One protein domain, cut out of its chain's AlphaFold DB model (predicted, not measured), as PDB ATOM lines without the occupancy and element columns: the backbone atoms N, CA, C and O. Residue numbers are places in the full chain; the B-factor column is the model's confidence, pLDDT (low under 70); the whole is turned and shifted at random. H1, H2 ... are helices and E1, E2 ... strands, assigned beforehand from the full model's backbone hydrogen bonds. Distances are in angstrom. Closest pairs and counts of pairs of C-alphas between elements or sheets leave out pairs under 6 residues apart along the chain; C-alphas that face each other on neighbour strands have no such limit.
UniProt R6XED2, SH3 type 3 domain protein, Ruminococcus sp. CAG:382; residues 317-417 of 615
ATOM      1  N   GLN A 317     335.030 254.296 149.179       71.88
ATOM      2  CA  GLN A 317     333.657 254.408 149.644       71.88
ATOM      3  C   GLN A 317     332.684 254.563 148.467       71.88
ATOM      4  O   GLN A 317     331.729 253.795 148.357       71.88
ATOM      5  N   GLU A 318     332.975 255.485 147.547       73.88
ATOM      6  CA  GLU A 318     332.186 255.692 146.324       73.88
ATOM      7  C   GLU A 318     332.198 254.445 145.424       73.88
ATOM      8  O   GLU A 318     331.177 254.109 144.818       73.88
ATOM      9  N   ARG A 319     333.307 253.691 145.384       76.31
ATOM     10  CA  ARG A 319     333.391 252.415 144.655       76.31
ATOM     11  C   ARG A 319     332.443 251.368 145.235       76.31
ATOM     12  O   ARG A 319     331.688 250.748 144.488       76.31
ATOM     13  N   LEU A 320     332.443 251.178 146.557       78.19
ATOM     14  CA  LEU A 320     331.518 250.252 147.221       78.19
ATOM     15  C   LEU A 320     330.053 250.684 147.043       78.19
ATOM     16  O   LEU A 320     329.195 249.830 146.826       78.19
ATOM     17  N   GLU A 321     329.760 251.985 147.085       80.25
ATOM     18  CA  GLU A 321     328.424 252.532 146.805       80.25
ATOM     19  C   GLU A 321     327.972 252.240 145.371       80.25
ATOM     20  O   GLU A 321     326.859 251.748 145.161       80.25
ATOM     21  N   SER A 322     328.850 252.467 144.391       78.88
ATOM     22  CA  SER A 322     328.597 252.156 142.984       78.88
ATOM     23  C   SER A 322     328.327 250.661 142.782       78.88
ATOM     24  O   SER A 322     327.289 250.290 142.224       78.88
ATOM     25  N   LEU A 323     329.178 249.787 143.331       79.00
ATOM     26  CA  LEU A 323     329.002 248.334 143.259       79.00
ATOM     27  C   LEU A 323     327.699 247.875 143.919       79.00
ATOM     28  O   LEU A 323     326.963 247.074 143.341       79.00
ATOM     29  N   LEU A 324     327.373 248.393 145.104       84.62
ATOM     30  CA  LEU A 324     326.142 248.038 145.802       84.62
ATOM     31  C   LEU A 324     324.900 248.523 145.046       84.62
ATOM     32  O   LEU A 324     323.912 247.798 144.980       84.62
ATOM     33  N   SER A 325     324.952 249.706 144.429       82.62
ATOM     34  CA  SER A 325     323.851 250.216 143.605       82.62
ATOM     35  C   SER A 325     323.617 249.352 142.362       82.62
ATOM     36  O   SER A 325     322.472 249.082 141.997       82.62
ATOM     37  N   LYS A 326     324.698 248.857 141.747       80.06
ATOM     38  CA  LYS A 326     324.651 248.053 140.523       80.06
ATOM     39  C   LYS A 326     324.257 246.598 140.791       80.06
ATOM     40  O   LYS A 326     323.461 246.042 140.039       80.06
ATOM     41  N   PHE A 327     324.775 245.998 141.863       79.38
ATOM     42  CA  PHE A 327     324.685 244.552 142.108       79.38
ATOM     43  C   PHE A 327     323.924 244.160 143.381       79.38
ATOM     44  O   PHE A 327     323.459 243.031 143.482       79.38
ATOM     45  N   GLY A 328     323.743 245.073 144.337       76.12
ATOM     46  CA  GLY A 328     322.997 244.847 145.581       76.12
ATOM     47  C   GLY A 328     321.503 245.157 145.481       76.12
ATOM     48  O   GLY A 328     320.869 245.396 146.506       76.12
ATOM     49  N   THR A 329     320.936 245.201 144.272       80.56
ATOM     50  CA  THR A 329     319.518 245.516 144.064       80.56
ATOM     51  C   THR A 329     318.656 244.260 144.187       80.56
ATOM     52  O   THR A 329     318.790 243.329 143.393       80.56
ATOM     53  N   LEU A 330     317.705 244.262 145.130       84.12
ATOM     54  CA  LEU A 330     316.720 243.186 145.256       84.12
ATOM     55  C   LEU A 330     315.863 243.094 143.984       84.12
ATOM     56  O   LEU A 330     315.102 244.009 143.658       84.12
ATOM     57  N   ARG A 331     315.952 241.958 143.291       84.94
ATOM     58  CA  ARG A 331     315.212 241.685 142.053       84.94
ATOM     59  C   ARG A 331     314.379 240.413 142.167       84.94
ATOM     60  O   ARG A 331     314.519 239.633 143.107       84.94
ATOM     61  N   THR A 332     313.491 240.215 141.195       82.31
ATOM     62  CA  THR A 332     312.721 238.974 141.067       82.31
ATOM     63  C   THR A 332     313.030 238.302 139.737       82.31
ATOM     64  O   THR A 332     312.997 238.941 138.687       82.31
ATOM     65  N   VAL A 333     313.327 237.004 139.776       80.06
ATOM     66  CA  VAL A 333     313.599 236.173 138.599       80.06
ATOM     67  C   VAL A 333     312.581 235.040 138.593       80.06
ATOM     68  O   VAL A 333     312.467 234.284 139.556       80.06
ATOM     69  N   ASN A 334     311.786 234.941 137.523       81.38
ATOM     70  CA  ASN A 334     310.690 233.968 137.405       81.38
ATOM     71  C   ASN A 334     309.695 233.989 138.588       81.38
ATOM     72  O   ASN A 334     309.136 232.958 138.951       81.38
ATOM     73  N   GLY A 335     309.477 235.161 139.193       76.44
ATOM     74  CA  GLY A 335     308.562 235.336 140.326       76.44
ATOM     75  C   GLY A 335     309.141 234.985 141.702       76.44
ATOM     76  O   GLY A 335     308.432 235.142 142.691       76.44
ATOM     77  N   ASN A 336     310.409 234.568 141.786       80.81
ATOM     78  CA  ASN A 336     311.123 234.358 143.048       80.81
ATOM     79  C   ASN A 336     312.082 235.518 143.321       80.81
ATOM     80  O   ASN A 336     312.648 236.076 142.380       80.81
ATOM     81  N   TYR A 337     312.280 235.865 144.593       86.44
ATOM     82  CA  TYR A 337     313.323 236.813 144.981       86.44
ATOM     83  C   TYR A 337     314.702 236.217 144.697       86.44
ATOM     84  O   TYR A 337     314.952 235.051 145.002       86.44
ATOM     85  N   ASP A 338     315.567 237.021 144.094       85.69
ATOM     86  CA  ASP A 338     316.954 236.675 143.818       85.69
ATOM     87  C   ASP A 338     317.857 237.483 144.752       85.69
ATOM     88  O   ASP A 338     317.811 238.714 144.765       85.69
ATOM     89  N   PHE A 339     318.638 236.763 145.554       85.69
ATOM     90  CA  PHE A 339     319.571 237.322 146.529       85.69
ATOM     91  C   PHE A 339     321.034 237.218 146.066       85.69
ATOM     92  O   PHE A 339     321.947 237.496 146.839       85.69
ATOM     93  N   SER A 340     321.279 236.778 144.827       82.06
ATOM     94  CA  SER A 340     322.631 236.682 144.276       82.06
ATOM     95  C   SER A 340     323.211 238.054 143.920       82.06
ATOM     96  O   SER A 340     322.490 238.971 143.529       82.06
ATOM     97  N   PHE A 341     324.533 238.178 144.044       78.31
ATOM     98  CA  PHE A 341     325.283 239.273 143.437       78.31
ATOM     99  C   PHE A 341     325.622 238.857 142.007       78.31
ATOM    100  O   PHE A 341     326.333 237.879 141.795       78.31
ATOM    101  N   ASP A 342     325.076 239.573 141.030       68.38
ATOM    102  CA  ASP A 342     325.239 239.261 139.607       68.38
ATOM    103  C   ASP A 342     326.513 239.893 139.038       68.38
ATOM    104  O   ASP A 342     326.462 240.781 138.187       68.38
ATOM    105  N   TRP A 343     327.663 239.482 139.567       70.88
ATOM    106  CA  TRP A 343     328.970 239.797 138.999       70.88
ATOM    107  C   TRP A 343     329.757 238.506 138.778       70.88
ATOM    108  O   TRP A 343     329.541 237.505 139.461       70.88
ATOM    109  N   ASP A 344     330.682 238.508 137.826       59.12
ATOM    110  CA  ASP A 344     331.600 237.387 137.644       59.12
ATOM    111  C   ASP A 344     332.751 237.525 138.661       59.12
ATOM    112  O   ASP A 344     333.477 238.522 138.690       59.12
ATOM    113  N   GLU A 345     332.848 236.535 139.557       54.22
ATOM    114  CA  GLU A 345     333.793 236.484 140.683       54.22
ATOM    115  C   GLU A 345     335.264 236.579 140.242       54.22
ATOM    116  O   GLU A 345     336.123 236.914 141.058       54.22
ATOM    117  N   SER A 346     335.565 236.334 138.961       51.19
ATOM    118  CA  SER A 346     336.913 236.498 138.409       51.19
ATOM    119  C   SER A 346     337.359 237.961 138.261       51.19
ATOM    120  O   SER A 346     338.564 238.208 138.216       51.19
ATOM    121  N   TYR A 347     336.433 238.931 138.254       54.03
ATOM    122  CA  TYR A 347     336.737 240.354 138.018       54.03
ATOM    123  C   TYR A 347     336.816 241.208 139.288       54.03
ATOM    124  O   TYR A 347     337.478 242.239 139.298       54.03
ATOM    125  N   PHE A 348     336.189 240.766 140.381       57.53
ATOM    126  CA  PHE A 348     336.164 241.480 141.664       57.53
ATOM    127  C   PHE A 348     336.755 240.633 142.792       57.53
ATOM    128  O   PHE A 348     336.200 240.571 143.886       57.53
ATOM    129  N   TYR A 349     337.902 239.987 142.555       58.38
ATOM    130  CA  TYR A 349     338.548 239.076 143.519       58.38
ATOM    131  C   TYR A 349     338.865 239.716 144.889       58.38
ATOM    132  O   TYR A 349     339.168 239.013 145.854       58.38
ATOM    133  N   PHE A 350     338.802 241.045 144.985       64.88
ATOM    134  CA  PHE A 350     339.074 241.832 146.182       64.88
ATOM    135  C   PHE A 350     337.814 242.349 146.910       64.88
ATOM    136  O   PHE A 350     337.944 242.810 148.049       64.88
ATOM    137  N   VAL A 351     336.613 242.250 146.314       73.81
ATOM    138  CA  VAL A 351     335.322 242.630 146.927       73.81
ATOM    139  C   VAL A 351     334.453 241.394 147.142       73.81
ATOM    140  O   VAL A 351     334.302 240.541 146.279       73.81
ATOM    141  N   ILE A 352     333.831 241.316 148.310       79.06
ATOM    142  CA  ILE A 352     332.937 240.240 148.716       79.06
ATOM    143  C   ILE A 352     331.523 240.805 148.836       79.06
ATOM    144  O   ILE A 352     331.288 241.740 149.601       79.06
ATOM    145  N   GLY A 353     330.581 240.207 148.109       84.50
ATOM    146  CA  GLY A 353     329.148 240.457 148.231       84.50
ATOM    147  C   GLY A 353     328.509 239.408 149.138       84.50
ATOM    148  O   GLY A 353     328.719 238.209 148.957       84.50
ATOM    149  N   LYS A 354     327.747 239.844 150.139       88.56
ATOM    150  CA  LYS A 354     326.982 238.979 151.044       88.56
ATOM    151  C   LYS A 354     325.606 239.568 151.278       88.56
ATOM    152  O   LYS A 354     325.433 240.779 151.268       88.56
ATOM    153  N   TRP A 355     324.629 238.717 151.537       92.00
ATOM    154  CA  TRP A 355     323.325 239.151 152.012       92.00
ATOM    155  C   TRP A 355     322.975 238.402 153.294       92.00
ATOM    156  O   TRP A 355     323.483 237.311 153.557       92.00
ATOM    157  N   THR A 356     322.133 239.012 154.117       93.31
ATOM    158  CA  THR A 356     321.628 238.423 155.359       93.31
ATOM    159  C   THR A 356     320.145 238.719 155.507       93.31
ATOM    160  O   THR A 356     319.649 239.705 154.962       93.31
ATOM    161  N   SER A 357     319.438 237.865 156.241       94.00
ATOM    162  CA  SER A 357     318.059 238.101 156.660       94.00
ATOM    163  C   SER A 357     318.001 238.241 158.176       94.00
ATOM    164  O   SER A 357     318.659 237.489 158.894       94.00
ATOM    165  N   ASP A 358     317.190 239.177 158.664       95.56
ATOM    166  CA  ASP A 358     316.885 239.298 160.093       95.56
ATOM    167  C   ASP A 358     315.933 238.202 160.612       95.56
ATOM    168  O   ASP A 358     315.751 238.073 161.824       95.56
ATOM    169  N   ASN A 359     315.359 237.387 159.718       92.94
ATOM    170  CA  ASN A 359     314.483 236.270 160.046       92.94
ATOM    171  C   ASN A 359     314.788 235.042 159.173       92.94
ATOM    172  O   ASN A 359     314.167 234.806 158.130       92.94
ATOM    173  N   THR A 360     315.721 234.222 159.657       92.31
ATOM    174  CA  THR A 360     316.197 233.021 158.959       92.31
ATOM    175  C   THR A 360     315.178 231.884 158.882       92.31
ATOM    176  O   THR A 360     315.378 230.948 158.112       92.31
ATOM    177  N   ASP A 361     314.090 231.946 159.656       87.81
ATOM    178  CA  ASP A 361     313.006 230.958 159.580       87.81
ATOM    179  C   ASP A 361     312.135 231.187 158.334       87.81
ATOM    180  O   ASP A 361     311.604 230.234 157.760       87.81
ATOM    181  N   ILE A 362     312.013 232.447 157.893       89.50
ATOM    182  CA  ILE A 362     311.259 232.839 156.694       89.50
ATOM    183  C   ILE A 362     312.162 232.869 155.467       89.50
ATOM    184  O   ILE A 362     311.781 232.324 154.437       89.50
ATOM    185  N   ILE A 363     313.343 233.487 155.549       92.00
ATOM    186  CA  ILE A 363     314.334 233.483 154.466       92.00
ATOM    187  C   ILE A 363     315.579 232.766 154.983       92.00
ATOM    188  O   ILE A 363     316.411 233.364 155.661       92.00
ATOM    189  N   GLY A 364     315.703 231.475 154.670       88.44
ATOM    190  CA  GLY A 364     316.858 230.669 155.062       88.44
ATOM    191  C   GLY A 364     318.159 231.202 154.461       88.44
ATOM    192  O   GLY A 364     318.134 231.862 153.430       88.44
ATOM    193  N   ASN A 365     319.312 230.885 155.059       87.75
ATOM    194  CA  ASN A 365     320.632 231.355 154.590       87.75
ATOM    195  C   ASN A 365     320.986 230.929 153.147       87.75
ATOM    196  O   ASN A 365     321.925 231.455 152.561       87.75
ATOM    197  N   ASP A 366     320.265 229.957 152.589       86.75
ATOM    198  CA  ASP A 366     320.355 229.500 151.200       86.75
ATOM    199  C   ASP A 366     319.444 230.293 150.238       86.75
ATOM    200  O   ASP A 366     319.381 229.986 149.050       86.75
ATOM    201  N   GLY A 367     318.718 231.296 150.740       85.31
ATOM    202  CA  GLY A 367     317.739 232.086 149.991       85.31
ATOM    203  C   GLY A 367     316.364 231.426 149.887       85.31
ATOM    204  O   GLY A 367     315.469 231.970 149.238       85.31
ATOM    205  N   LYS A 368     316.157 230.258 150.508       87.50
ATOM    206  CA  LYS A 368     314.878 229.553 150.446       87.50
ATOM    207  C   LYS A 368     313.830 230.247 151.314       87.50
ATOM    208  O   LYS A 368     314.057 230.512 152.492       87.50
ATOM    209  N   ILE A 369     312.653 230.473 150.734       89.62
ATOM    210  CA  ILE A 369     311.546 231.167 151.393       89.62
ATOM    211  C   ILE A 369     310.545 230.166 151.981       89.62
ATOM    212  O   ILE A 369     310.026 229.301 151.269       89.62
ATOM    213  N   THR A 370     310.223 230.338 153.262       88.25
ATOM    214  CA  THR A 370     309.153 229.647 153.989       88.25
ATOM    215  C   THR A 370     308.097 230.671 154.391       88.25
ATOM    216  O   THR A 370     308.400 231.641 155.077       88.25
ATOM    217  N   LEU A 371     306.846 230.486 153.958       83.88
ATOM    218  CA  LEU A 371     305.790 231.454 154.261       83.88
ATOM    219  C   LEU A 371     305.503 231.506 155.773       83.88
ATOM    220  O   LEU A 371     305.310 230.451 156.382       83.88
ATOM    221  N   PRO A 372     305.430 232.707 156.372       83.56
ATOM    222  CA  PRO A 372     305.103 232.859 157.782       83.56
ATOM    223  C   PRO A 372     303.623 232.585 158.055       83.56
ATOM    224  O   PRO A 372     302.772 232.647 157.169       83.56
ATOM    225  N   GLU A 373     303.289 232.336 159.318       74.56
ATOM    226  CA  GLU A 373     301.907 232.093 159.759       74.56
ATOM    227  C   GLU A 373     301.060 233.373 159.771       74.56
ATOM    228  O   GLU A 373     299.876 233.366 159.429       74.56
ATOM    229  N   ARG A 374     301.694 234.501 160.098       78.31
ATOM    230  CA  ARG A 374     301.107 235.846 160.103       78.31
ATOM    231  C   ARG A 374     301.826 236.745 159.114       78.31
ATOM    232  O   ARG A 374     302.982 236.494 158.776       78.31
ATOM    233  N   ASP A 375     301.151 237.808 158.691       87.00
ATOM    234  CA  ASP A 375     301.779 238.860 157.894       87.00
ATOM    235  C   ASP A 375     303.053 239.323 158.598       87.00
ATOM    236  O   ASP A 375     303.015 239.774 159.745       87.00
ATOM    237  N   THR A 376     304.181 239.139 157.924       88.88
ATOM    238  CA  THR A 376     305.499 239.394 158.496       88.88
ATOM    239  C   THR A 376     306.326 240.159 157.485       88.88
ATOM    240  O   THR A 376     306.341 239.833 156.297       88.88
ATOM    241  N   VAL A 377     307.009 241.189 157.967       92.06
ATOM    242  CA  VAL A 377     308.019 241.908 157.198       92.06
ATOM    243  C   VAL A 377     309.370 241.345 157.602       92.06
ATOM    244  O   VAL A 377     309.658 241.253 158.794       92.06
ATOM    245  N   VAL A 378     310.158 240.943 156.614       93.88
ATOM    246  CA  VAL A 378     311.526 240.459 156.800       93.88
ATOM    247  C   VAL A 378     312.468 241.456 156.157       93.88
ATOM    248  O   VAL A 378     312.263 241.834 154.999       93.88
ATOM    249  N   ARG A 379     313.499 241.872 156.887       94.75
ATOM    250  CA  ARG A 379     314.544 242.742 156.362       94.75
ATOM    251  C   ARG A 379     315.670 241.899 155.794       94.75
ATOM    252  O   ARG A 379     316.250 241.059 156.480       94.75
ATOM    253  N   VAL A 380     315.998 242.160 154.536       93.56
ATOM    254  CA  VAL A 380     317.167 241.595 153.867       93.56
ATOM    255  C   VAL A 380     318.198 242.693 153.689       93.56
ATOM    256  O   VAL A 380     317.897 243.735 153.107       93.56
ATOM    257  N   THR A 381     319.408 242.464 154.181       93.62
ATOM    258  CA  THR A 381     320.525 243.402 154.071       93.62
ATOM    259  C   THR A 381     321.558 242.838 153.112       93.62
ATOM    260  O   THR A 381     322.128 241.783 153.381       93.62
ATOM    261  N   PHE A 382     321.802 243.546 152.012       91.69
ATOM    262  CA  PHE A 382     322.920 243.296 151.109       91.69
ATOM    263  C   PHE A 382     324.115 244.104 151.590       91.69
ATOM    264  O   PHE A 382     323.971 245.283 151.910       91.69
ATOM    265  N   THR A 383     325.283 243.479 151.618       90.56
ATOM    266  CA  THR A 383     326.548 244.051 152.059       90.56
ATOM    267  C   THR A 383     327.624 243.754 151.025       90.56
ATOM    268  O   THR A 383     327.821 242.602 150.650       90.56
ATOM    269  N   VAL A 384     328.351 244.779 150.600       87.12
ATOM    270  CA  VAL A 384     329.608 244.636 149.854       87.12
ATOM    271  C   VAL A 384     330.758 245.080 150.744       87.12
ATOM    272  O   VAL A 384     330.616 246.059 151.469       87.12
ATOM    273  N   SER A 385     331.881 244.374 150.731       82.75
ATOM    274  CA  SER A 385     333.053 244.713 151.550       82.75
ATOM    275  C   SER A 385     334.347 244.259 150.897       82.75
ATOM    276  O   SER A 385     334.337 243.276 150.163       82.75
ATOM    277  N   TYR A 386     335.471 244.892 151.216       76.25
ATOM    278  CA  TYR A 386     336.776 244.370 150.802       76.25
ATOM    279  C   TYR A 386     337.129 243.086 151.569       76.25
ATOM    280  O   TYR A 386     336.725 242.907 152.720       76.25
ATOM    281  N   SER A 387     337.846 242.159 150.931       70.38
ATOM    282  CA  SER A 387     338.259 240.902 151.576       70.38
ATOM    283  C   SER A 387     339.311 241.123 152.679       70.38
ATOM    284  O   SER A 387     340.175 241.983 152.540       70.38
ATOM    285  N   GLU A 388     339.284 240.322 153.754       63.91
ATOM    286  CA  GLU A 388     340.242 240.435 154.877       63.91
ATOM    287  C   GLU A 388     341.705 240.296 154.426       63.91
ATOM    288  O   GLU A 388     342.559 241.058 154.869       63.91
ATOM    289  N   ALA A 389     341.982 239.397 153.472       58.47
ATOM    290  CA  ALA A 389     343.318 239.212 152.896       58.47
ATOM    291  C   ALA A 389     343.874 240.491 152.248       58.47
ATOM    292  O   ALA A 389     345.082 240.688 152.215       58.47
ATOM    293  N   GLN A 390     342.997 241.368 151.762       57.22
ATOM    294  CA  GLN A 390     343.371 242.643 151.156       57.22
ATOM    295  C   GLN A 390     343.469 243.790 152.172       57.22
ATOM    296  O   GLN A 390     344.080 244.814 151.881       57.22
ATOM    297  N   ILE A 391     342.864 243.632 153.353       57.16
ATOM    298  CA  ILE A 391     342.896 244.621 154.438       57.16
ATOM    299  C   ILE A 391     344.133 244.414 155.329       57.16
ATOM    300  O   ILE A 391     344.720 245.394 155.781       57.16
ATOM    301  N   GLU A 392     344.536 243.163 155.587       51.34
ATOM    302  CA  GLU A 392     345.611 242.833 156.540       51.34
ATOM    303  C   GLU A 392     346.989 242.588 155.896       51.34
ATOM    304  O   GLU A 392     348.006 242.909 156.512       51.34
ATOM    305  N   ASP A 393     347.048 242.062 154.667       45.97
ATOM    306  CA  ASP A 393     348.299 241.768 153.955       45.97
ATOM    307  C   ASP A 393     348.477 242.829 152.858       45.97
ATOM    308  O   ASP A 393     347.910 242.725 151.775       45.97
ATOM    309  N   GLY A 394     349.162 243.930 153.189       46.66
ATOM    310  CA  GLY A 394     349.198 245.183 152.415       46.66
ATOM    311  C   GLY A 394     349.891 245.117 151.046       46.66
ATOM    312  O   GLY A 394     350.823 245.891 150.814       46.66
ATOM    313  N   GLY A 395     349.455 244.212 150.169       41.75
ATOM    314  CA  GLY A 395     350.065 243.914 148.877       41.75
ATOM    315  C   GLY A 395     349.237 244.257 147.638       41.75
ATOM    316  O   GLY A 395     349.829 244.274 146.571       41.75
ATOM    317  N   PHE A 396     347.926 244.527 147.729       42.88
ATOM    318  CA  PHE A 396     347.124 244.829 146.522       42.88
ATOM    319  C   PHE A 396     346.001 245.871 146.684       42.88
ATOM    320  O   PHE A 396     345.648 246.514 145.702       42.88
ATOM    321  N   LEU A 397     345.467 246.125 147.887       46.81
ATOM    322  CA  LEU A 397     344.517 247.226 148.120       46.81
ATOM    323  C   LEU A 397     345.030 248.212 149.162       46.81
ATOM    324  O   LEU A 397     344.602 248.224 150.315       46.81
ATOM    325  N   ARG A 398     345.885 249.123 148.728       45.72
ATOM    326  CA  ARG A 398     346.341 250.257 149.529       45.72
ATOM    327  C   ARG A 398     345.711 251.565 149.032       45.72
ATOM    328  O   ARG A 398     346.396 252.518 148.745       45.72
ATOM    329  N   ASP A 399     344.381 251.611 148.985       44.56
ATOM    330  CA  ASP A 399     343.533 252.749 148.566       44.56
ATOM    331  C   ASP A 399     342.961 253.606 149.731       44.56
ATOM    332  O   ASP A 399     341.796 253.467 150.067       44.56
ATOM    333  N   PRO A 400     343.691 254.428 150.489       41.97
ATOM    334  CA  PRO A 400     343.063 255.205 151.562       41.97
ATOM    335  C   PRO A 400     342.249 256.440 151.143       41.97
ATOM    336  O   PRO A 400     342.288 257.431 151.861       41.97
ATOM    337  N   GLY A 401     341.336 256.322 150.160       43.22
ATOM    338  CA  GLY A 401     340.001 256.956 150.250       43.22
ATOM    339  C   GLY A 401     339.588 257.104 151.731       43.22
ATOM    340  O   GLY A 401     339.776 256.109 152.446       43.22
ATOM    341  N   PRO A 402     339.090 258.269 152.227       45.91
ATOM    342  CA  PRO A 402     338.877 258.505 153.663       45.91
ATOM    343  C   PRO A 402     338.260 257.259 154.266       45.91
ATOM    344  O   PRO A 402     337.231 256.851 153.735       45.91
ATOM    345  N   LEU A 403     338.933 256.628 155.247       50.12
ATOM    346  CA  LEU A 403     338.626 255.261 155.691       50.12
ATOM    347  C   LEU A 403     337.110 255.086 155.830       50.12
ATOM    348  O   LEU A 403     336.517 255.449 156.847       50.12
ATOM    349  N   GLY A 404     336.483 254.559 154.775       53.53
ATOM    350  CA  GLY A 404     335.100 254.128 154.815       53.53
ATOM    351  C   GLY A 404     335.027 252.931 155.750       53.53
ATOM    352  O   GLY A 404     336.051 252.403 156.189       53.53
ATOM    353  N   GLU A 405     333.837 252.413 156.032       62.16
ATOM    354  CA  GLU A 405     333.719 251.248 156.922       62.16
ATOM    355  C   GLU A 405     334.374 249.962 156.355       62.16
ATOM    356  O   GLU A 405     334.243 248.890 156.946       62.16
ATOM    357  N   GLY A 406     335.030 250.028 155.185       70.19
ATOM    358  CA  GLY A 406     335.529 248.875 154.427       70.19
ATOM    359  C   GLY A 406     334.398 247.985 153.908       70.19
ATOM    360  O   GLY A 406     334.642 246.904 153.371       70.19
ATOM    361  N   LYS A 407     333.157 248.441 154.091       81.19
ATOM    362  CA  LYS A 407     331.914 247.767 153.762       81.19
ATOM    363  C   LYS A 407     330.816 248.793 153.525       81.19
ATOM    364  O   LYS A 407     330.811 249.855 154.138       81.19
ATOM    365  N   MET A 408     329.848 248.428 152.702       87.62
ATOM    366  CA  MET A 408     328.613 249.171 152.504       87.62
ATOM    367  C   MET A 408     327.425 248.243 152.513       87.62
ATOM    368  O   MET A 408     327.532 247.104 152.069       87.62
ATOM    369  N   SER A 409     326.302 248.708 153.063       91.12
ATOM    370  CA  SER A 409     325.089 247.901 153.183       91.12
ATOM    371  C   SER A 409     323.829 248.666 152.800       91.12
ATOM    372  O   SER A 409     323.677 249.838 153.130       91.12
ATOM    373  N   VAL A 410     322.897 247.971 152.154       91.38
ATOM    374  CA  VAL A 410     321.552 248.455 151.822       91.38
ATOM    375  C   VAL A 410     320.545 247.422 152.308       91.38
ATOM    376  O   VAL A 410     320.816 246.222 152.280       91.38
ATOM    377  N   SER A 411     319.399 247.875 152.812       93.69
ATOM    378  CA  SER A 411     318.363 246.986 153.345       93.69
ATOM    379  C   SER A 411     317.048 247.147 152.599       93.69
ATOM    380  O   SER A 411     316.633 248.266 152.301       93.69
ATOM    381  N   TYR A 412     316.381 246.022 152.358       92.50
ATOM    382  CA  TYR A 412     315.066 245.943 151.738       92.50
ATOM    383  C   TYR A 412     314.104 245.209 152.665       92.50
ATOM    384  O   TYR A 412     314.412 244.125 153.161       92.50
ATOM    385  N   ASP A 413     312.924 245.789 152.867       93.31
ATOM    386  CA  ASP A 413     311.861 245.188 153.666       93.31
ATOM    387  C   ASP A 413     310.911 244.415 152.733       93.31
ATOM    388  O   ASP A 413     310.220 244.996 151.891       93.31
ATOM    389  N   ILE A 414     310.882 243.087 152.868       92.31
ATOM    390  CA  ILE A 414     310.038 242.187 152.077       92.31
ATOM    391  C   ILE A 414     308.817 241.802 152.909       92.31
ATOM    392  O   ILE A 414     308.936 241.226 153.990       92.31
ATOM    393  N   SER A 415     307.624 242.116 152.403       90.88
ATOM    394  CA  SER A 415     306.362 241.763 153.059       90.88
ATOM    395  C   SER A 415     305.875 240.394 152.598       90.88
ATOM    396  O   SER A 415     305.505 240.220 151.438       90.88
ATOM    397  N   PHE A 416     305.807 239.441 153.522       88.19
ATOM    398  CA  PHE A 416     305.208 238.134 153.293       88.19
ATOM    399  C   PHE A 416     303.807 238.092 153.877       88.19
ATOM    400  O   PHE A 416     303.590 238.397 155.053       88.19
ATOM    401  N   LYS A 417     302.843 237.686 153.048       85.06
ATOM    402  CA  LYS A 417     301.487 237.418 153.513       85.06
ATOM    403  C   LYS A 417     301.500 236.143 154.348       85.06
ATOM    404  O   LYS A 417     301.997 235.115 153.886       85.06
TER     405      LYS A 417
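This is residues 317 to 417 of the 615 residues of the protein "SH3 type 3 domain protein" of Ruminococcus sp. CAG:382 (UniProt R6XED2). A long, narrow sheet of three strands makes the long axis of a rod, with the helix H1 over one face of it, slantwise to the strands. The short hairpin E1 and E2 is set off from this sheet, and the small helix H2 and residues 393 to 406 lie toward the end where E4 finishes and E5 begins. The printed part has 101 residues, with two named helices and five named strands in the order H1, E1, E2, E3, E4, H2, E5; the sheet has the order E3, E4, E5 and is antiparallel. The class is mixed, helices and strands, with 50 of the 101 residues, under half, in named elements. The whole is only just loose, close to compact, with a radius of gyration of the C-alphas of 15.6 A and spans of 50 by 24 by 21 A.

H1, residues 317 to 327, is on the sheet of E3, residues 351 to 357, E4, residues 376 to 386, and E5, residues 407 to 416, which makes two layers, a helix on one face of a sheet. Its height over the sheet is 8.2 A; it lies over E4 and E5 and runs slantwise to the strands, at 48 degrees to E4 on the local plane. H1 touches E4, the closest C-alphas being those of Leu 324 and Val 384, 6.3 A apart. It touches E5, closest at the C-alphas of Leu 320 and Met 408, 6.1 A apart. H1 and E3 are near each other. E1, residues 331 to 333, and E2, residues 336 to 338, form an antiparallel hairpin, with N 333 and O 336 within hydrogen-bond range at 2.8 A; E1 is apart from E3, E4 and E5, and so is E2. The hairpin E3 and E4 is antiparallel at 165 degrees, with N 352 and O 385 at 2.7 A. E4, the inner strand, is antiparallel to E5 at 162 degrees, with N 380 and O 412 at 2.9 A. H2, residues 388 to 392, is not on the sheet and is apart from H1. In H1 and H2 every O i to N i+4 pair is within hydrogen-bond range.

H1 begins at C-alpha 317, (333.657, 254.408, 149.644), and is 15.3 A long. E1 and E2 measure 6.7 A and 6.3 A, E3 20.3 A. E4 is 32.6 A long and ends at C-alpha 386, (336.776, 244.370, 150.802). H2 measures 6.1 A. E5, 28.4 A, ends at C-alpha 416, (305.208, 238.134, 153.293).

The two C-alphas farthest apart are those of Arg 374 and Gly 395, 50.9 A. The printed part has no cut. The links E2 to E3, E3 to E4 and H2 to E5 are long. The mean pLDDT of the printed part is 76.6; residue 342, residues 344 to 350 and residues 388 to 405 are under 70.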